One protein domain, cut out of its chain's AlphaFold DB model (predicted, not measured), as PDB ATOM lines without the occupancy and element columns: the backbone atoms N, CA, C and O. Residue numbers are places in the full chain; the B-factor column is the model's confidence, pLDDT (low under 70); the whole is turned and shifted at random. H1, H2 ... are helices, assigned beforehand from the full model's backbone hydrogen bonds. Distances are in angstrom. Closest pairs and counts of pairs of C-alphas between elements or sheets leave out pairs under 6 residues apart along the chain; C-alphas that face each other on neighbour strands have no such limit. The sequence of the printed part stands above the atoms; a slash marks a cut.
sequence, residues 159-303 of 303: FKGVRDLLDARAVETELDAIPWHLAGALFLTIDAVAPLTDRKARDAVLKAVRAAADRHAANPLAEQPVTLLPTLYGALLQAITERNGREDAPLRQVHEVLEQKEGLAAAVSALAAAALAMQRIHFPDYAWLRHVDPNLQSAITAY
ATOM      1  N   PHE A 159     177.421 110.821 161.070       88.12
ATOM      2  CA  PHE A 159     176.452 109.954 161.753       88.12
ATOM      3  C   PHE A 159     177.005 109.247 162.994       88.12
ATOM      4  O   PHE A 159     176.232 108.856 163.862       88.12
ATOM      5  N   LYS A 160     178.332 109.130 163.135       84.94
ATOM      6  CA  LYS A 160     178.976 108.516 164.312       84.94
ATOM      7  C   LYS A 160     178.666 109.266 165.617       84.94
ATOM      8  O   LYS A 160     178.724 108.675 166.692       84.94
ATOM      9  N   GLY A 161     178.368 110.566 165.534       78.88
ATOM     10  CA  GLY A 161     178.010 111.401 166.685       78.88
ATOM     11  C   GLY A 161     176.519 111.388 167.040       78.88
ATOM     12  O   GLY A 161     176.141 111.916 168.087       78.88
ATOM     13  N   VAL A 162     175.672 110.797 166.194       85.69
ATOM     14  CA  VAL A 162     174.218 110.802 166.377       85.69
ATOM     15  C   VAL A 162     173.827 109.687 167.341       85.69
ATOM     16  O   VAL A 162     174.058 108.512 167.083       85.69
ATOM     17  N   ARG A 163     173.216 110.059 168.471       82.25
ATOM     18  CA  ARG A 163     172.830 109.110 169.529       82.25
ATOM     19  C   ARG A 163     171.754 108.113 169.088       82.25
ATOM     20  O   ARG A 163     171.732 106.996 169.592       82.25
ATOM     21  N   ASP A 164     170.834 108.549 168.233       85.81
ATOM     22  CA  ASP A 164     169.755 107.718 167.705       85.81
ATOM     23  C   ASP A 164     169.529 108.039 166.226       85.81
ATOM     24  O   ASP A 164     169.009 109.100 165.881       85.81
ATOM     25  N   LEU A 165     169.920 107.116 165.348       87.50
ATOM     26  CA  LEU A 165     169.742 107.245 163.899       87.50
ATOM     27  C   LEU A 165     168.277 107.088 163.458       87.50
ATOM     28  O   LEU A 165     167.959 107.303 162.292       87.50
ATOM     29  N   LEU A 166     167.368 106.728 164.366       87.69
ATOM     30  CA  LEU A 166     165.928 106.737 164.107       87.69
ATOM     31  C   LEU A 166     165.295 108.102 164.383       87.69
ATOM     32  O   LEU A 166     164.173 108.345 163.933       87.69
ATOM     33  N   ASP A 167     165.986 108.999 165.091       87.75
ATOM     34  CA  ASP A 167     165.529 110.372 165.268       87.75
ATOM     35  C   ASP A 167     165.794 111.174 163.992       87.75
ATOM     36  O   ASP A 167     166.904 111.641 163.725       87.75
ATOM     37  N   ALA A 168     164.739 111.361 163.199       87.94
ATOM     38  CA  ALA A 168     164.819 112.082 161.937       87.94
ATOM     39  C   ALA A 168     165.386 113.498 162.078       87.94
ATOM     40  O   ALA A 168     166.103 113.946 161.189       87.94
ATOM     41  N   ARG A 169     165.142 114.189 163.198       85.69
ATOM     42  CA  ARG A 169     165.677 115.544 163.392       85.69
ATOM     43  C   ARG A 169     167.184 115.536 163.602       85.69
ATOM     44  O   ARG A 169     167.865 116.419 163.097       85.69
ATOM     45  N   ALA A 170     167.690 114.549 164.338       87.00
ATOM     46  CA  ALA A 170     169.118 114.406 164.596       87.00
ATOM     47  C   ALA A 170     169.886 113.972 163.339       87.00
ATOM     48  O   ALA A 170     171.030 114.367 163.146       87.00
ATOM     49  N   VAL A 171     169.258 113.182 162.465       88.44
ATOM     50  CA  VAL A 171     169.846 112.806 161.172       88.44
ATOM     51  C   VAL A 171     169.830 113.990 160.206       88.44
ATOM     52  O   VAL A 171     170.839 114.237 159.553       88.44
ATOM     53  N   GLU A 172     168.725 114.742 160.132       88.50
ATOM     54  CA  GLU A 172     168.558 115.884 159.221       88.50
ATOM     55  C   GLU A 172     169.646 116.954 159.405       88.50
ATOM     56  O   GLU A 172     170.178 117.447 158.411       88.50
ATOM     57  N   THR A 173     170.053 117.248 160.647       86.75
ATOM     58  CA  THR A 173     171.108 118.238 160.940       86.75
ATOM     59  C   THR A 173     172.481 117.863 160.392       86.75
ATOM     60  O   THR A 173     173.306 118.743 160.160       86.75
ATOM     61  N   GLU A 174     172.736 116.574 160.171       88.06
ATOM     62  CA  GLU A 174     174.029 116.075 159.699       88.06
ATOM     63  C   GLU A 174     174.101 115.937 158.170       88.06
ATOM     64  O   GLU A 174     175.190 115.760 157.618       88.06
ATOM     65  N   LEU A 175     172.963 116.015 157.463       88.25
ATOM     66  CA  LEU A 175     172.899 115.799 156.012       88.25
ATOM     67  C   LEU A 175     173.561 116.923 155.217       88.25
ATOM     68  O   LEU A 175     174.194 116.650 154.197       88.25
ATOM     69  N   ASP A 176     173.474 118.164 155.695       85.50
ATOM     70  CA  ASP A 176     174.004 119.341 154.997       85.50
ATOM     71  C   ASP A 176     175.523 119.285 154.781       85.50
ATOM     72  O   ASP A 176     176.040 119.865 153.824       85.50
ATOM     73  N   ALA A 177     176.240 118.542 155.628       85.25
ATOM     74  CA  ALA A 177     177.686 118.359 155.540       85.25
ATOM     75  C   ALA A 177     178.118 117.323 154.483       85.25
ATOM     76  O   ALA A 177     179.315 117.184 154.215       85.25
ATOM     77  N   ILE A 178     177.180 116.577 153.887       89.62
ATOM     78  CA  ILE A 178     177.483 115.431 153.025       89.62
ATOM     79  C   ILE A 178     177.502 115.850 151.550       89.62
ATOM     80  O   ILE A 178     176.476 116.236 150.999       89.62
ATOM     81  N   PRO A 179     178.625 115.689 150.827       90.69
ATOM     82  CA  PRO A 179     178.652 115.928 149.388       90.69
ATOM     83  C   PRO A 179     177.617 115.084 148.634       90.69
ATOM     84  O   PRO A 179     177.439 113.897 148.909       90.69
ATOM     85  N   TRP A 180     176.995 115.667 147.605       91.69
ATOM     86  CA  TRP A 180     175.907 115.035 146.845       91.69
ATOM     87  C   TRP A 180     176.236 113.622 146.326       91.69
ATOM     88  O   TRP A 180     175.372 112.748 146.310       91.69
ATOM     89  N   HIS A 181     177.483 113.372 145.914       91.19
ATOM     90  CA  HIS A 181     177.906 112.073 145.385       91.19
ATOM     91  C   HIS A 181     177.975 111.006 146.486       91.19
ATOM     92  O   HIS A 181     177.547 109.874 146.263       91.19
ATOM     93  N   LEU A 182     178.420 111.372 147.694       92.00
ATOM     94  CA  LEU A 182     178.386 110.484 148.855       92.00
ATOM     95  C   LEU A 182     176.957 110.268 149.344       92.00
ATOM     96  O   LEU A 182     176.607 109.133 149.638       92.00
ATOM     97  N   ALA A 183     176.112 111.302 149.357       92.88
ATOM     98  CA  ALA A 183     174.701 111.160 149.721       92.88
ATOM     99  C   ALA A 183     173.970 110.179 148.786       92.88
ATOM    100  O   ALA A 183     173.257 109.285 149.243       92.88
ATOM    101  N   GLY A 184     174.205 110.292 147.474       92.75
ATOM    102  CA  GLY A 184     173.655 109.380 146.473       92.75
ATOM    103  C   GLY A 184     174.165 107.944 146.613       92.75
ATOM    104  O   GLY A 184     173.370 107.004 146.616       92.75
ATOM    105  N   ALA A 185     175.480 107.756 146.760       93.06
ATOM    106  CA  ALA A 185     176.072 106.428 146.933       93.06
ATOM    107  C   ALA A 185     175.642 105.768 148.256       93.06
ATOM    108  O   ALA A 185     175.349 104.570 148.293       93.06
ATOM    109  N   LEU A 186     175.548 106.554 149.330       93.88
ATOM    110  CA  LEU A 186     175.093 106.092 150.635       93.88
ATOM    111  C   LEU A 186     173.628 105.662 150.592       93.88
ATOM    112  O   LEU A 186     173.318 104.557 151.019       93.88
ATOM    113  N   PHE A 187     172.741 106.462 149.998       95.00
ATOM    114  CA  PHE A 187     171.344 106.066 149.825       95.00
ATOM    115  C   PHE A 187     171.220 104.734 149.068       95.00
ATOM    116  O   PHE A 187     170.525 103.830 149.524       95.00
ATOM    117  N   LEU A 188     171.909 104.586 147.930       93.75
ATOM    118  CA  LEU A 188     171.792 103.384 147.094       93.75
ATOM    119  C   LEU A 188     172.339 102.132 147.789       93.75
ATOM    120  O   LEU A 188     171.775 101.049 147.630       93.75
ATOM    121  N   THR A 189     173.408 102.274 148.576       92.75
ATOM    122  CA  THR A 189     173.962 101.161 149.358       92.75
ATOM    123  C   THR A 189     173.072 100.803 150.547       92.75
ATOM    124  O   THR A 189     172.857  99.616 150.792       92.75
ATOM    125  N   ILE A 190     172.457 101.784 151.218       93.25
ATOM    126  CA  ILE A 190     171.447 101.542 152.259       93.25
ATOM    127  C   ILE A 190     170.215 100.843 151.674       93.25
ATOM    128  O   ILE A 190     169.785  99.836 152.226       93.25
ATOM    129  N   ASP A 191     169.672 101.315 150.549       92.62
ATOM    130  CA  ASP A 191     168.510 100.697 149.888       92.62
ATOM    131  C   ASP A 191     168.824  99.285 149.353       92.62
ATOM    132  O   ASP A 191     167.940  98.437 149.238       92.62
ATOM    133  N   ALA A 192     170.087  98.982 149.049       91.00
ATOM    134  CA  ALA A 192     170.492  97.629 148.679       91.00
ATOM    135  C   ALA A 192     170.535  96.674 149.890       91.00
ATOM    136  O   ALA A 192     170.108  95.523 149.770       91.00
ATOM    137  N   VAL A 193     171.011  97.133 151.055       91.44
ATOM    138  CA  VAL A 193     171.040  96.333 152.297       91.44
ATOM    139  C   VAL A 193     169.636  96.203 152.894       91.44
ATOM    140  O   VAL A 193     169.134  95.097 153.104       91.44
ATOM    141  N   ALA A 194     168.977  97.337 153.114       90.44
ATOM    142  CA  ALA A 194     167.681  97.472 153.760       90.44
ATOM    143  C   ALA A 194     166.725  98.245 152.827       90.44
ATOM    144  O   ALA A 194     166.560  99.455 152.990       90.44
ATOM    145  N   PRO A 195     166.096  97.583 151.844       89.44
ATOM    146  CA  PRO A 195     165.298  98.258 150.823       89.44
ATOM    147  C   PRO A 195     164.112  99.017 151.408       89.44
ATOM    148  O   PRO A 195     163.440  98.532 152.319       89.44
ATOM    149  N   LEU A 196     163.846 100.200 150.856       87.56
ATOM    150  CA  LEU A 196     162.629 100.954 151.132       87.56
ATOM    151  C   LEU A 196     161.419 100.282 150.474       87.56
ATOM    152  O   LEU A 196     161.508  99.703 149.386       87.56
ATOM    153  N   THR A 197     160.262 100.403 151.125       83.12
ATOM    154  CA  THR A 197     158.982  99.928 150.580       83.12
ATOM    155  C   THR A 197     158.596 100.720 149.326       83.12
ATOM    156  O   THR A 197     158.093 100.150 148.356       83.12
ATOM    157  N   ASP A 198     158.862 102.032 149.321       80.19
ATOM    158  CA  ASP A 198     158.609 102.896 148.170       80.19
ATOM    159  C   ASP A 198     159.795 102.906 147.194       80.19
ATOM    160  O   ASP A 198     160.849 103.492 147.445       80.19
ATOM    161  N   ARG A 199     159.597 102.303 146.018       86.19
ATOM    162  CA  ARG A 199     160.593 102.300 144.937       86.19
ATOM    163  C   ARG A 199     160.760 103.660 144.255       86.19
ATOM    164  O   ARG A 199     161.791 103.882 143.621       86.19
ATOM    165  N   LYS A 200     159.815 104.594 144.417       90.44
ATOM    166  CA  LYS A 200     159.897 105.928 143.800       90.44
ATOM    167  C   LYS A 200     161.081 106.733 144.321       90.44
ATOM    168  O   LYS A 200     161.690 107.466 143.543       90.44
ATOM    169  N   ALA A 201     161.431 106.578 145.601       89.06
ATOM    170  CA  ALA A 201     162.597 107.232 146.191       89.06
ATOM    171  C   ALA A 201     163.890 106.792 145.487       89.06
ATOM    172  O   ALA A 201     164.699 107.632 145.089       89.06
ATOM    173  N   ARG A 202     164.038 105.485 145.229       91.31
ATOM    174  CA  ARG A 202     165.192 104.937 144.503       91.31
ATOM    175  C   ARG A 202     165.300 105.493 143.089       91.31
ATOM    176  O   ARG A 202     166.371 105.953 142.698       91.31
ATOM    177  N   ASP A 203     164.202 105.493 142.342       92.56
ATOM    178  CA  ASP A 203     164.188 106.001 140.967       92.56
ATOM    179  C   ASP A 203     164.484 107.506 140.907       92.56
ATOM    180  O   ASP A 203     165.220 107.965 140.027       92.56
ATOM    181  N   ALA A 204     163.956 108.278 141.862       93.06
ATOM    182  CA  ALA A 204     164.225 109.707 141.983       93.06
ATOM    183  C   ALA A 204     165.710 109.979 142.260       93.06
ATOM    184  O   ALA A 204     166.309 110.810 141.571       93.06
ATOM    185  N   VAL A 205     166.321 109.242 143.196       93.88
ATOM    186  CA  VAL A 205     167.755 109.352 143.498       93.88
ATOM    187  C   VAL A 205     168.594 108.957 142.288       93.88
ATOM    188  O   VAL A 205     169.442 109.744 141.878       93.88
ATOM    189  N   LEU A 206     168.329 107.808 141.654       93.50
ATOM    190  CA  LEU A 206     169.067 107.356 140.465       93.50
ATOM    191  C   LEU A 206     168.998 108.372 139.321       93.50
ATOM    192  O   LEU A 206     170.008 108.647 138.668       93.50
ATOM    193  N   LYS A 207     167.821 108.952 139.077       94.12
ATOM    194  CA  LYS A 207     167.648 110.000 138.069       94.12
ATOM    195  C   LYS A 207     168.435 111.262 138.431       94.12
ATOM    196  O   LYS A 207     169.078 111.838 137.554       94.12
ATOM    197  N   ALA A 208     168.398 111.678 139.697       93.12
ATOM    198  CA  ALA A 208     169.077 112.877 140.175       93.12
ATOM    199  C   ALA A 208     170.607 112.743 140.112       93.12
ATOM    200  O   ALA A 208     171.263 113.614 139.543       93.12
ATOM    201  N   VAL A 209     171.176 111.636 140.608       93.94
ATOM    202  CA  VAL A 209     172.633 111.406 140.597       93.94
ATOM    203  C   VAL A 209     173.180 111.235 139.186       93.94
ATOM    204  O   VAL A 209     174.246 111.766 138.893       93.94
ATOM    205  N   ARG A 210     172.447 110.570 138.279       92.31
ATOM    206  CA  ARG A 210     172.853 110.449 136.869       92.31
ATOM    207  C   ARG A 210     172.866 111.807 136.180       92.31
ATOM    208  O   ARG A 210     173.872 112.170 135.591       92.31
ATOM    209  N   ALA A 211     171.799 112.594 136.332       90.81
ATOM    210  CA  ALA A 211     171.744 113.937 135.760       90.81
ATOM    211  C   ALA A 211     172.845 114.861 136.318       90.81
ATOM    212  O   ALA A 211     173.417 115.656 135.570       90.81
ATOM    213  N   ALA A 212     173.158 114.751 137.612       89.44
ATOM    214  CA  ALA A 212     174.241 115.500 138.246       89.44
ATOM    215  C   ALA A 212     175.627 115.050 137.757       89.44
ATOM    216  O   ALA A 212     176.481 115.890 137.473       89.44
ATOM    217  N   ALA A 213     175.837 113.740 137.607       89.19
ATOM    218  CA  ALA A 213     177.077 113.163 137.100       89.19
ATOM    219  C   ALA A 213     177.316 113.503 135.625       89.19
ATOM    220  O   ALA A 213     178.430 113.870 135.274       89.19
ATOM    221  N   ASP A 214     176.283 113.465 134.778       88.12
ATOM    222  CA  ASP A 214     176.381 113.858 133.368       88.12
ATOM    223  C   ASP A 214     176.787 115.335 133.236       88.12
ATOM    224  O   ASP A 214     177.646 115.688 132.425       88.12
ATOM    225  N   ARG A 215     176.219 116.210 134.081       86.81
ATOM    226  CA  ARG A 215     176.623 117.623 134.157       86.81
ATOM    227  C   ARG A 215     178.053 117.783 134.649       86.81
ATOM    228  O   ARG A 215     178.799 118.551 134.054       86.81
ATOM    229  N   HIS A 216     178.435 117.050 135.694       86.06
ATOM    230  CA  HIS A 216     179.789 117.082 136.242       86.06
ATOM    231  C   HIS A 216     180.829 116.594 135.222       86.06
ATOM    232  O   HIS A 216     181.885 117.201 135.082       86.06
ATOM    233  N   ALA A 217     180.502 115.557 134.448       85.00
ATOM    234  CA  ALA A 217     181.343 115.041 133.374       85.00
ATOM    235  C   ALA A 217     181.511 116.049 132.226       85.00
ATOM    236  O   ALA A 217     182.587 116.135 131.637       85.00
ATOM    237  N   ALA A 218     180.463 116.816 131.907       85.50
ATOM    238  CA  ALA A 218     180.531 117.875 130.904       85.50
ATOM    239  C   ALA A 218     181.311 119.105 131.404       85.50
ATOM    240  O   ALA A 218     182.088 119.693 130.651       85.50
ATOM    241  N   ASN A 219     181.099 119.504 132.659       81.25
ATOM    242  CA  ASN A 219     181.794 120.606 133.311       81.25
ATOM    243  C   ASN A 219     181.794 120.409 134.844       81.25
ATOM    244  O   ASN A 219     180.753 120.601 135.480       81.25
ATOM    245  N   PRO A 220     182.952 120.115 135.463       80.12
ATOM    246  CA  PRO A 220     183.052 119.902 136.908       80.12
ATOM    247  C   PRO A 220     182.633 121.106 137.760       80.12
ATOM    248  O   PRO A 220     182.213 120.923 138.900       80.12
ATOM    249  N   LEU A 221     182.731 122.320 137.206       80.44
ATOM    250  CA  LEU A 221     182.390 123.584 137.868       80.44
ATOM    251  C   LEU A 221     180.948 124.036 137.594       80.44
ATOM    252  O   LEU A 221     180.561 125.126 138.010       80.44
ATOM    253  N   ALA A 222     180.156 123.250 136.859       79.06
ATOM    254  CA  ALA A 222     178.769 123.600 136.592       79.06
ATOM    255  C   ALA A 222     177.929 123.564 137.872       79.06
ATOM    256  O   ALA A 222     178.014 122.628 138.671       79.06
ATOM    257  N   GLU A 223     177.057 124.560 138.019       80.62
ATOM    258  CA  GLU A 223     176.072 124.575 139.091       80.62
ATOM    259  C   GLU A 223     175.144 123.360 138.986       80.62
ATOM    260  O   GLU A 223     174.575 123.030 137.932       80.62
ATOM    261  N   GLN A 224     174.994 122.677 140.116       85.06
ATOM    262  CA  GLN A 224     174.089 121.548 140.230       85.06
ATOM    263  C   GLN A 224     172.632 122.035 140.311       85.06
ATOM    264  O   GLN A 224     172.374 123.161 140.742       85.06
ATOM    265  N   PRO A 225     171.649 121.216 139.890       84.62
ATOM    266  CA  PRO A 225     170.242 121.577 140.020       84.62
ATOM    267  C   PRO A 225     169.887 121.893 141.476       84.62
ATOM    268  O   PRO A 225     170.221 121.117 142.368       84.62
ATOM    269  N   VAL A 226     169.120 122.962 141.707       85.06
ATOM    270  CA  VAL A 226     168.649 123.359 143.051       85.06
ATOM    271  C   VAL A 226     167.873 122.230 143.748       85.06
ATOM    272  O   VAL A 226     167.891 122.105 144.965       85.06
ATOM    273  N   THR A 227     167.224 121.359 142.973       88.00
ATOM    274  CA  THR A 227     166.459 120.216 143.481       88.00
ATOM    275  C   THR A 227     167.310 118.997 143.841       88.00
ATOM    276  O   THR A 227     166.771 118.063 144.436       88.00
ATOM    277  N   LEU A 228     168.608 118.970 143.510       90.50
ATOM    278  CA  LEU A 228     169.479 117.808 143.721       90.50
ATOM    279  C   LEU A 228     169.600 117.462 145.208       90.50
ATOM    280  O   LEU A 228     169.169 116.387 145.614       90.50
ATOM    281  N   LEU A 229     170.151 118.377 146.012       91.06
ATOM    282  CA  LEU A 229     170.384 118.135 147.438       91.06
ATOM    283  C   LEU A 229     169.085 117.844 148.203       91.06
ATOM    284  O   LEU A 229     169.054 116.821 148.880       91.06
ATOM    285  N   PRO A 230     167.978 118.601 148.028       92.19
ATOM    286  CA  PRO A 230     166.711 118.267 148.680       92.19
ATOM    287  C   PRO A 230     166.199 116.860 148.345       92.19
ATOM    288  O   PRO A 230     165.694 116.162 149.219       92.19
ATOM    289  N   THR A 231     166.357 116.416 147.090       92.56
ATOM    290  CA  THR A 231     165.943 115.064 146.676       92.56
ATOM    291  C   THR A 231     166.809 113.996 147.341       92.56
ATOM    292  O   THR A 231     166.284 113.006 147.847       92.56
ATOM    293  N   LEU A 232     168.131 114.190 147.347       93.56
ATOM    294  CA  LEU A 232     169.072 113.232 147.925       93.56
ATOM    295  C   LEU A 232     168.938 113.155 149.445       93.56
ATOM    296  O   LEU A 232     168.854 112.058 149.983       93.56
ATOM    297  N   TYR A 233     168.884 114.297 150.126       93.81
ATOM    298  CA  TYR A 233     168.790 114.361 151.582       93.81
ATOM    299  C   TYR A 233     167.434 113.868 152.078       93.81
ATOM    300  O   TYR A 233     167.398 113.081 153.016       93.81
ATOM    301  N   GLY A 234     166.332 114.217 151.405       92.00
ATOM    302  CA  GLY A 234     165.012 113.685 151.749       92.00
ATOM    303  C   GLY A 234     164.943 112.158 151.625       92.00
ATOM    304  O   GLY A 234     164.465 111.480 152.533       92.00
ATOM    305  N   ALA A 235     165.485 111.602 150.537       93.38
ATOM    306  CA  ALA A 235     165.524 110.155 150.335       93.38
ATOM    307  C   ALA A 235     166.489 109.449 151.305       93.38
ATOM    308  O   ALA A 235     166.179 108.374 151.812       93.38
ATOM    309  N   LEU A 236     167.649 110.048 151.590       93.38
ATOM    310  CA  LEU A 236     168.630 109.515 152.535       93.38
ATOM    311  C   LEU A 236     168.097 109.521 153.971       93.38
ATOM    312  O   LEU A 236     168.233 108.521 154.674       93.38
ATOM    313  N   LEU A 237     167.423 110.598 154.381       93.38
ATOM    314  CA  LEU A 237     166.746 110.690 155.670       93.38
ATOM    315  C   LEU A 237     165.739 109.548 155.833       93.38
ATOM    316  O   LEU A 237     165.754 108.841 156.842       93.38
ATOM    317  N   GLN A 238     164.909 109.326 154.812       91.94
ATOM    318  CA  GLN A 238     163.951 108.226 154.781       91.94
ATOM    319  C   GLN A 238     164.657 106.861 154.864       91.94
ATOM    320  O   GLN A 238     164.281 106.016 155.674       91.94
ATOM    321  N   ALA A 239     165.732 106.658 154.098       91.69
ATOM    322  CA  ALA A 239     166.499 105.412 154.089       91.69
ATOM    323  C   ALA A 239     167.133 105.068 155.449       91.69
ATOM    324  O   ALA A 239     167.248 103.884 155.783       91.69
ATOM    325  N   ILE A 240     167.516 106.070 156.243       91.69
ATOM    326  CA  ILE A 240     168.125 105.881 157.569       91.69
ATOM    327  C   ILE A 240     167.060 105.692 158.663       91.69
ATOM    328  O   ILE A 240     167.228 104.831 159.526       91.69
ATOM    329  N   THR A 241     165.968 106.459 158.624       90.31
ATOM    330  CA  THR A 241     165.035 106.592 159.762       90.31
ATOM    331  C   THR A 241     163.766 105.748 159.633       90.31
ATOM    332  O   THR A 241     163.176 105.350 160.641       90.31
ATOM    333  N   GLU A 242     163.318 105.443 158.410       87.25
ATOM    334  CA  GLU A 242     162.043 104.759 158.200       87.25
ATOM    335  C   GLU A 242     162.123 103.292 158.634       87.25
ATOM    336  O   GLU A 242     162.943 102.527 158.128       87.25
ATOM    337  N   ARG A 243     161.225 102.885 159.540       85.31
ATOM    338  CA  ARG A 243     161.031 101.485 159.960       85.31
ATOM    339  C   ARG A 243     159.846 100.798 159.287       85.31
ATOM    340  O   ARG A 243     159.807  99.575 159.200       85.31
ATOM    341  N   ASN A 244     158.858 101.569 158.844       80.31
ATOM    342  CA  ASN A 244     157.583 101.022 158.397       80.31
ATOM    343  C   ASN A 244     157.766 100.130 157.159       80.31
ATOM    344  O   ASN A 244     158.238 100.572 156.114       80.31
ATOM    345  N   GLY A 245     157.379  98.859 157.282       73.25
ATOM    346  CA  GLY A 245     157.479  97.882 156.193       73.25
ATOM    347  C   GLY A 245     158.885  97.329 155.941       73.25
ATOM    348  O   GLY A 245     159.056  96.568 154.991       73.25
ATOM    349  N   ARG A 246     159.876  97.662 156.782       81.06
ATOM    350  CA  ARG A 246     161.248  97.143 156.685       81.06
ATOM    351  C   ARG A 246     161.518  96.091 157.748       81.06
ATOM    352  O   ARG A 246     160.945  96.105 158.834       81.06
ATOM    353  N   GLU A 247     162.422  95.177 157.425       81.75
ATOM    354  CA  GLU A 247     162.946  94.231 158.400       81.75
ATOM    355  C   GLU A 247     163.908  94.950 159.361       81.75
ATOM    356  O   GLU A 247     164.813  95.671 158.936       81.75
ATOM    357  N   ASP A 248     163.736  94.720 160.664       83.81
ATOM    358  CA  ASP A 248     164.548  95.342 161.716       83.81
ATOM    359  C   ASP A 248     166.040  94.994 161.615       83.81
ATOM    360  O   ASP A 248     166.894  95.830 161.904       83.81
ATOM    361  N   ALA A 249     166.372  93.754 161.240       87.81
ATOM    362  CA  ALA A 249     167.753  93.272 161.243       87.81
ATOM    363  C   ALA A 249     168.633  93.951 160.168       87.81
ATOM    364  O   ALA A 249     169.688  94.472 160.536       87.81
ATOM    365  N   PRO A 250     168.216  94.049 158.888       88.25
ATOM    366  CA  PRO A 250     168.945  94.825 157.882       88.25
ATOM    367  C   PRO A 250     169.110  96.304 158.244       88.25
ATOM    368  O   PRO A 250     170.161  96.883 157.983       88.25
ATOM    369  N   LEU A 251     168.100  96.927 158.862       89.12
ATOM    370  CA  LEU A 251     168.191  98.333 159.262       89.12
ATOM    371  C   LEU A 251     169.180  98.538 160.420       89.12
ATOM    372  O   LEU A 251     169.987  99.463 160.374       89.12
ATOM    373  N   ARG A 252     169.190  97.641 161.414       89.56
ATOM    374  CA  ARG A 252     170.206  97.656 162.480       89.56
ATOM    375  C   ARG A 252     171.613  97.471 161.925       89.56
ATOM    376  O   ARG A 252     172.509  98.192 162.335       89.56
ATOM    377  N   GLN A 253     171.795  96.585 160.944       91.50
ATOM    378  CA  GLN A 253     173.084  96.417 160.271       91.50
ATOM    379  C   GLN A 253     173.558  97.721 159.608       91.50
ATOM    380  O   GLN A 253     174.741  98.051 159.668       91.50
ATOM    381  N   VAL A 254     172.647  98.480 158.989       92.19
ATOM    382  CA  VAL A 254     172.979  99.797 158.425       92.19
ATOM    383  C   VAL A 254     173.452 100.754 159.519       92.19
ATOM    384  O   VAL A 254     174.499 101.382 159.366       92.19
ATOM    385  N   HIS A 255     172.712 100.842 160.626       93.19
ATOM    386  CA  HIS A 255     173.059 101.707 161.757       93.19
ATOM    387  C   HIS A 255     174.402 101.325 162.388       93.19
ATOM    388  O   HIS A 255     175.241 102.196 162.582       93.19
ATOM    389  N   GLU A 256     174.672 100.034 162.583       92.12
ATOM    390  CA  GLU A 256     175.957  99.542 163.098       92.12
ATOM    391  C   GLU A 256     177.139  99.959 162.211       92.12
ATOM    392  O   GLU A 256     178.185 100.379 162.710       92.12
ATOM    393  N   VAL A 257     176.992  99.886 160.883       92.00
ATOM    394  CA  VAL A 257     178.050 100.321 159.958       92.00
ATOM    395  C   VAL A 257     178.262 101.835 160.033       92.00
ATOM    396  O   VAL A 257     179.410 102.290 160.017       92.00
ATOM    397  N   LEU A 258     177.180 102.611 160.139       91.25
ATOM    398  CA  LEU A 258     177.241 104.065 160.291       91.25
ATOM    399  C   LEU A 258     177.839 104.496 161.638       91.25
ATOM    400  O   LEU A 258     178.499 105.526 161.693       91.25
ATOM    401  N   GLU A 259     177.690 103.718 162.705       90.88
ATOM    402  CA  GLU A 259     178.317 104.014 164.000       90.88
ATOM    403  C   GLU A 259     179.811 103.643 164.029       90.88
ATOM    404  O   GLU A 259     180.633 104.340 164.627       90.88
ATOM    405  N   GLN A 260     180.199 102.547 163.370       90.12
ATOM    406  CA  GLN A 260     181.558 102.000 163.477       90.12
ATOM    407  C   GLN A 260     182.586 102.668 162.557       90.12
ATOM    408  O   GLN A 260     183.781 102.673 162.866       90.12
ATOM    409  N   LYS A 261     182.175 103.178 161.390       90.19
ATOM    410  CA  LYS A 261     183.113 103.684 160.373       90.19
ATOM    411  C   LYS A 261     183.427 105.160 160.577       90.19
ATOM    412  O   LYS A 261     182.537 105.971 160.785       90.19
ATOM    413  N   GLU A 262     184.704 105.524 160.471       86.75
ATOM    414  CA  GLU A 262     185.147 106.911 160.693       86.75
ATOM    415  C   GLU A 262     184.917 107.832 159.492       86.75
ATOM    416  O   GLU A 262     184.738 109.032 159.673       86.75
ATOM    417  N   GLY A 263     184.896 107.284 158.276       88.81
ATOM    418  CA  GLY A 263     184.675 108.040 157.044       88.81
ATOM    419  C   GLY A 263     183.445 107.552 156.286       88.81
ATOM    420  O   GLY A 263     183.180 106.347 156.238       88.81
ATOM    421  N   LEU A 264     182.727 108.474 155.639       88.75
ATOM    422  CA  LEU A 264     181.526 108.140 154.863       88.75
ATOM    423  C   LEU A 264     181.835 107.199 153.698       88.75
ATOM    424  O   LEU A 264     181.125 106.220 153.503       88.75
ATOM    425  N   ALA A 265     182.932 107.421 152.970       88.25
ATOM    426  CA  ALA A 265     183.345 106.520 151.890       88.25
ATOM    427  C   ALA A 265     183.609 105.083 152.393       88.25
ATOM    428  O   ALA A 265     183.278 104.106 151.716       88.25
ATOM    429  N   ALA A 266     184.148 104.941 153.610       88.31
ATOM    430  CA  ALA A 266     184.358 103.641 154.244       88.31
ATOM    431  C   ALA A 266     183.035 102.994 154.689       88.31
ATOM    432  O   ALA A 266     182.891 101.777 154.571       88.31
ATOM    433  N   ALA A 267     182.066 103.788 155.156       90.81
ATOM    434  CA  ALA A 267     180.711 103.322 155.449       90.81
ATOM    435  C   ALA A 267     179.999 102.828 154.183       90.81
ATOM    436  O   ALA A 267     179.516 101.698 154.161       90.81
ATOM    437  N   VAL A 268     180.028 103.611 153.098       91.62
ATOM    438  CA  VAL A 268     179.475 103.229 151.787       91.62
ATOM    439  C   VAL A 268     180.110 101.931 151.289       91.62
ATOM    440  O   VAL A 268     179.396 101.021 150.880       91.62
ATOM    441  N   SER A 269     181.436 101.801 151.370       90.25
ATOM    442  CA  SER A 269     182.142 100.588 150.932       90.25
ATOM    443  C   SER A 269     181.771  99.360 151.772       90.25
ATOM    444  O   SER A 269     181.605  98.266 151.237       90.25
ATOM    445  N   ALA A 270     181.596  99.523 153.087       90.81
ATOM    446  CA  ALA A 270     181.184  98.435 153.974       90.81
ATOM    447  C   ALA A 270     179.724  98.005 153.740       90.81
ATOM    448  O   ALA A 270     179.440  96.808 153.694       90.81
ATOM    449  N   LEU A 271     178.814  98.963 153.534       92.19
ATOM    450  CA  LEU A 271     177.431  98.683 153.140       92.19
ATOM    451  C   LEU A 271     177.368  98.027 151.760       92.19
ATOM    452  O   LEU A 271     176.590  97.098 151.555       92.19
ATOM    453  N   ALA A 272     178.223  98.460 150.832       89.75
ATOM    454  CA  ALA A 272     178.324  97.843 149.523       89.75
ATOM    455  C   ALA A 272     178.762  96.374 149.630       89.75
ATOM    456  O   ALA A 272     178.105  95.497 149.077       89.75
ATOM    457  N   ALA A 273     179.801  96.073 150.412       89.06
ATOM    458  CA  ALA A 273     180.236  94.697 150.650       89.06
ATOM    459  C   ALA A 273     179.115  93.825 151.254       89.06
ATOM    460  O   ALA A 273     178.906  92.690 150.821       89.06
ATOM    461  N   ALA A 274     178.342  94.368 152.203       89.12
ATOM    462  CA  ALA A 274     177.188  93.678 152.779       89.12
ATOM    463  C   ALA A 274     176.086  93.405 151.738       89.12
ATOM    464  O   ALA A 274     175.584  92.285 151.641       89.12
ATOM    465  N   ALA A 275     175.732  94.400 150.921       88.94
ATOM    466  CA  ALA A 275     174.737  94.245 149.864       88.94
ATOM    467  C   ALA A 275     175.200  93.295 148.746       88.94
ATOM    468  O   ALA A 275     174.380  92.590 148.151       88.94
ATOM    469  N   LEU A 276     176.503  93.245 148.467       87.44
ATOM    470  CA  LEU A 276     177.090  92.349 147.476       87.44
ATOM    471  C   LEU A 276     177.018  90.889 147.919       87.44
ATOM    472  O   LEU A 276     176.604  90.038 147.133       87.44
ATOM    473  N   ALA A 277     177.305  90.610 149.194       86.06
ATOM    474  CA  ALA A 277     177.113  89.283 149.782       86.06
ATOM    475  C   ALA A 277     175.654  88.797 149.669       86.06
ATOM    476  O   ALA A 277     175.400  87.599 149.560       86.06
ATOM    477  N   MET A 278     174.692  89.727 149.634       85.25
ATOM    478  CA  MET A 278     173.267  89.450 149.420       85.25
ATOM    479  C   MET A 278     172.840  89.456 147.939       85.25
ATOM    480  O   MET A 278     171.657  89.269 147.658       85.25
ATOM    481  N   GLN A 279     173.762  89.681 146.994       84.62
ATOM    482  CA  GLN A 279     173.502  89.829 145.550       84.62
ATOM    483  C   GLN A 279     172.511  90.959 145.199       84.62
ATOM    484  O   GLN A 279     171.754  90.864 144.234       84.62
ATOM    485  N   ARG A 280     172.507  92.049 145.979       84.00
ATOM    486  CA  ARG A 280     171.580  93.191 145.826       84.00
ATOM    487  C   ARG A 280     172.217  94.442 145.216       84.00
ATOM    488  O   ARG A 280     171.570  95.485 145.132       84.00
ATOM    489  N   ILE A 281     173.471  94.348 144.777       82.94
ATOM    490  CA  ILE A 281     174.160  95.408 144.033       82.94
ATOM    491  C   ILE A 281     174.029  95.167 142.535       82.94
ATOM    492  O   ILE A 281     174.306  94.078 142.033       82.94
ATOM    493  N   HIS A 282     173.670  96.222 141.807       81.38
ATOM    494  CA  HIS A 282     173.626  96.217 140.353       81.38
ATOM    495  C   HIS A 282     174.601  97.261 139.808       81.38
ATOM    496  O   HIS A 282     174.484  98.449 140.097       81.38
ATOM    497  N   PHE A 283     175.554  96.824 138.983       76.50
ATOM    498  CA  PHE A 283     176.566  97.698 138.375       76.50
ATOM    499  C   PHE A 283     175.998  98.973 137.702       76.50
ATOM    500  O   PHE A 283     176.576 100.046 137.898       76.50
ATOM    501  N   PRO A 284     174.861  98.929 136.966       83.12
ATOM    502  CA  PRO A 284     174.280 100.129 136.353       83.12
ATOM    503  C   PRO A 284     173.889 101.236 137.344       83.12
ATOM    504  O   PRO A 284     173.758 102.397 136.945       83.12
ATOM    505  N   ASP A 285     173.700 100.904 138.621       86.00
ATOM    506  CA  ASP A 285     173.270 101.860 139.645       86.00
ATOM    507  C   ASP A 285     174.420 102.727 140.153       86.00
ATOM    508  O   ASP A 285     174.170 103.803 140.684       86.00
ATOM    509  N   TYR A 286     175.668 102.311 139.920       88.94
ATOM    510  CA  TYR A 286     176.877 102.996 140.391       88.94
ATOM    511  C   TYR A 286     177.794 103.459 139.252       88.94
ATOM    512  O   TYR A 286     178.807 104.107 139.496       88.94
ATOM    513  N   ALA A 287     177.445 103.177 137.993       87.19
ATOM    514  CA  ALA A 287     178.253 103.550 136.830       87.19
ATOM    515  C   ALA A 287     178.518 105.067 136.720       87.19
ATOM    516  O   ALA A 287     179.553 105.474 136.197       87.19
ATOM    517  N   TRP A 288     177.611 105.897 137.248       89.62
ATOM    518  CA  TRP A 288     177.732 107.357 137.259       89.62
ATOM    519  C   TRP A 288     178.887 107.865 138.139       89.62
ATOM    520  O   TRP A 288     179.443 108.923 137.850       89.62
ATOM    521  N   LEU A 289     179.311 107.099 139.155       89.19
ATOM    522  CA  LEU A 289     180.445 107.464 140.012       89.19
ATOM    523  C   LEU A 289     181.768 107.502 139.250       89.19
ATOM    524  O   LEU A 289     182.668 108.230 139.648       89.19
ATOM    525  N   ARG A 290     181.884 106.798 138.116       86.75
ATOM    526  CA  ARG A 290     183.109 106.762 137.304       86.75
ATOM    527  C   ARG A 290     183.645 108.149 136.942       86.75
ATOM    528  O   ARG A 290     184.850 108.322 136.788       86.75
ATOM    529  N   HIS A 291     182.744 109.110 136.761       82.06
ATOM    530  CA  HIS A 291     183.076 110.468 136.340       82.06
ATOM    531  C   HIS A 291     183.242 111.447 137.507       82.06
ATOM    532  O   HIS A 291     183.630 112.584 137.270       82.06
ATOM    533  N   VAL A 292     182.931 111.022 138.734       85.31
ATOM    534  CA  VAL A 292     182.823 111.890 139.916       85.31
ATOM    535  C   VAL A 292     183.796 111.440 141.004       85.31
ATOM    536  O   VAL A 292     184.604 112.229 141.474       85.31
ATOM    537  N   ASP A 293     183.739 110.159 141.362       86.12
ATOM    538  CA  ASP A 293     184.626 109.506 142.320       86.12
ATOM    539  C   ASP A 293     184.927 108.065 141.847       86.12
ATOM    540  O   ASP A 293     184.232 107.105 142.213       86.12
ATOM    541  N   PRO A 294     185.946 107.889 140.984       84.00
ATOM    542  CA  PRO A 294     186.310 106.576 140.458       84.00
ATOM    543  C   PRO A 294     186.864 105.643 141.544       84.00
ATOM    544  O   PRO A 294     186.743 104.423 141.416       84.00
ATOM    545  N   ASN A 295     187.432 106.190 142.625       85.06
ATOM    546  CA  ASN A 295     187.950 105.398 143.738       85.06
ATOM    547  C   ASN A 295     186.792 104.742 144.494       85.06
ATOM    548  O   ASN A 295     186.809 103.527 144.703       85.06
ATOM    549  N   LEU A 296     185.746 105.507 144.813       85.12
ATOM    550  CA  LEU A 296     184.539 104.972 145.440       85.12
ATOM    551  C   LEU A 296     183.807 103.984 144.528       85.12
ATOM    552  O   LEU A 296     183.377 102.931 144.999       85.12
ATOM    553  N   GLN A 297     183.712 104.267 143.223       87.50
ATOM    554  CA  GLN A 297     183.155 103.308 142.263       87.50
ATOM    555  C   GLN A 297     183.898 101.968 142.342       87.50
ATOM    556  O   GLN A 297     183.267 100.916 142.453       87.50
ATOM    557  N   SER A 298     185.235 102.008 142.309       82.94
ATOM    558  CA  SER A 298     186.057 100.802 142.375       82.94
ATOM    559  C   SER A 298     185.816 100.037 143.676       82.94
ATOM    560  O   SER A 298     185.562  98.839 143.616       82.94
ATOM    561  N   ALA A 299     185.752 100.727 144.819       82.25
ATOM    562  CA  ALA A 299     185.510 100.120 146.125       82.25
ATOM    563  C   ALA A 299     184.139  99.428 146.231       82.25
ATOM    564  O   ALA A 299     184.029  98.400 146.892       82.25
ATOM    565  N   ILE A 300     183.111  99.948 145.550       81.31
ATOM    566  CA  ILE A 300     181.773  99.332 145.494       81.31
ATOM    567  C   ILE A 300     181.759  98.093 144.582       81.31
ATOM    568  O   ILE A 300     181.024  97.147 144.845       81.31
ATOM    569  N   THR A 301     182.550  98.094 143.501       67.50
ATOM    570  CA  THR A 301     182.544  97.028 142.475       67.50
ATOM    571  C   THR A 301     183.603  95.936 142.648       67.50
ATOM    572  O   THR A 301     183.526  94.924 141.958       67.50
ATOM    573  N   ALA A 302     184.608  96.137 143.501       55.19
ATOM    574  CA  ALA A 302     185.804  95.291 143.569       55.19
ATOM    575  C   ALA A 302     185.684  94.038 144.459       55.19
ATOM    576  O   ALA A 302     186.715  93.444 144.777       55.19
ATOM    577  N   TYR A 303     184.481  93.615 144.848       43.44
ATOM    578  CA  TYR A 303     184.289  92.482 145.762       43.44
ATOM    579  C   TYR A 303     183.324  91.447 145.201       43.44
ATOM    580  O   TYR A 303     182.357  91.860 144.531       43.44
TER     581      TYR A 303
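Overview. This is residues 159 to 303 of the 303 residues of an uncharacterized protein of Methylobacterium aquaticum (UniProt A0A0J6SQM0). A loosely aligned bundle of five helices has H2 in its core, with H3, H4, H5 and H6 packed round it. H1 packs on H4 at the rim, while the short H7 and H8 pack on H3 and H6. The 145 printed residues hold eight named helices, H1 to H8 in chain order, and no named strand: the class is all helix. The whole is compact, with a radius of gyration of the C-alphas of 14.2 A and spans of 41 by 33 by 29 A.

Along the chain. H1, residues 168 to 175, begins at C-alpha 168 (164.819, 112.082, 161.937). H2 is residues 180 to 193, 20.1 A; H3, the longest, residues 199 to 218, 28.9 A; H4 residues 228 to 241, 20.1 A. H5 is residues 248 to 260, 18.4 A; H6 residues 264 to 277, 20.0 A; H7 residues 287 to 291. H8, residues 294 to 301, ends at C-alpha 301 (182.544, 97.028, 142.475).

Arrangement. H2 to H6 form an up and down bundle, each running against the one before. H2 touches H4, closest C-alphas Phe 187 and Leu 236, 5.2 A, and H6, Val 193 and Ala 275, 4.9 A. H2 and H3 form a hairpin at a shallow tilt of 34.5 degrees, only just short of steep. H1 touches H4 at a steep tilt of 44 degrees, closest C-alphas Ala 168 and Thr 241, 5.9 A. H7 touches H3 at residues 209 to 217 alone, closest C-alphas His 291 and Ala 217, 5.7 A. H8 touches H6, closest C-alphas Ile 300 and Ala 272, 5.5 A. Every O i to N i+4 pair is within hydrogen-bond range in H2, H3, H4, H5, H6 and H8, against 3 of 4 in H1 and 0 of 1 in H7, where 2 of 2 O i to N i+3 pairs are.

Size, cuts and confidence. The C-alphas farthest apart, Asn 219 and Asp 248, are 41.7 A apart. The printed part has no cut and no long link. Confidence is under 70 at residues 301 to 303.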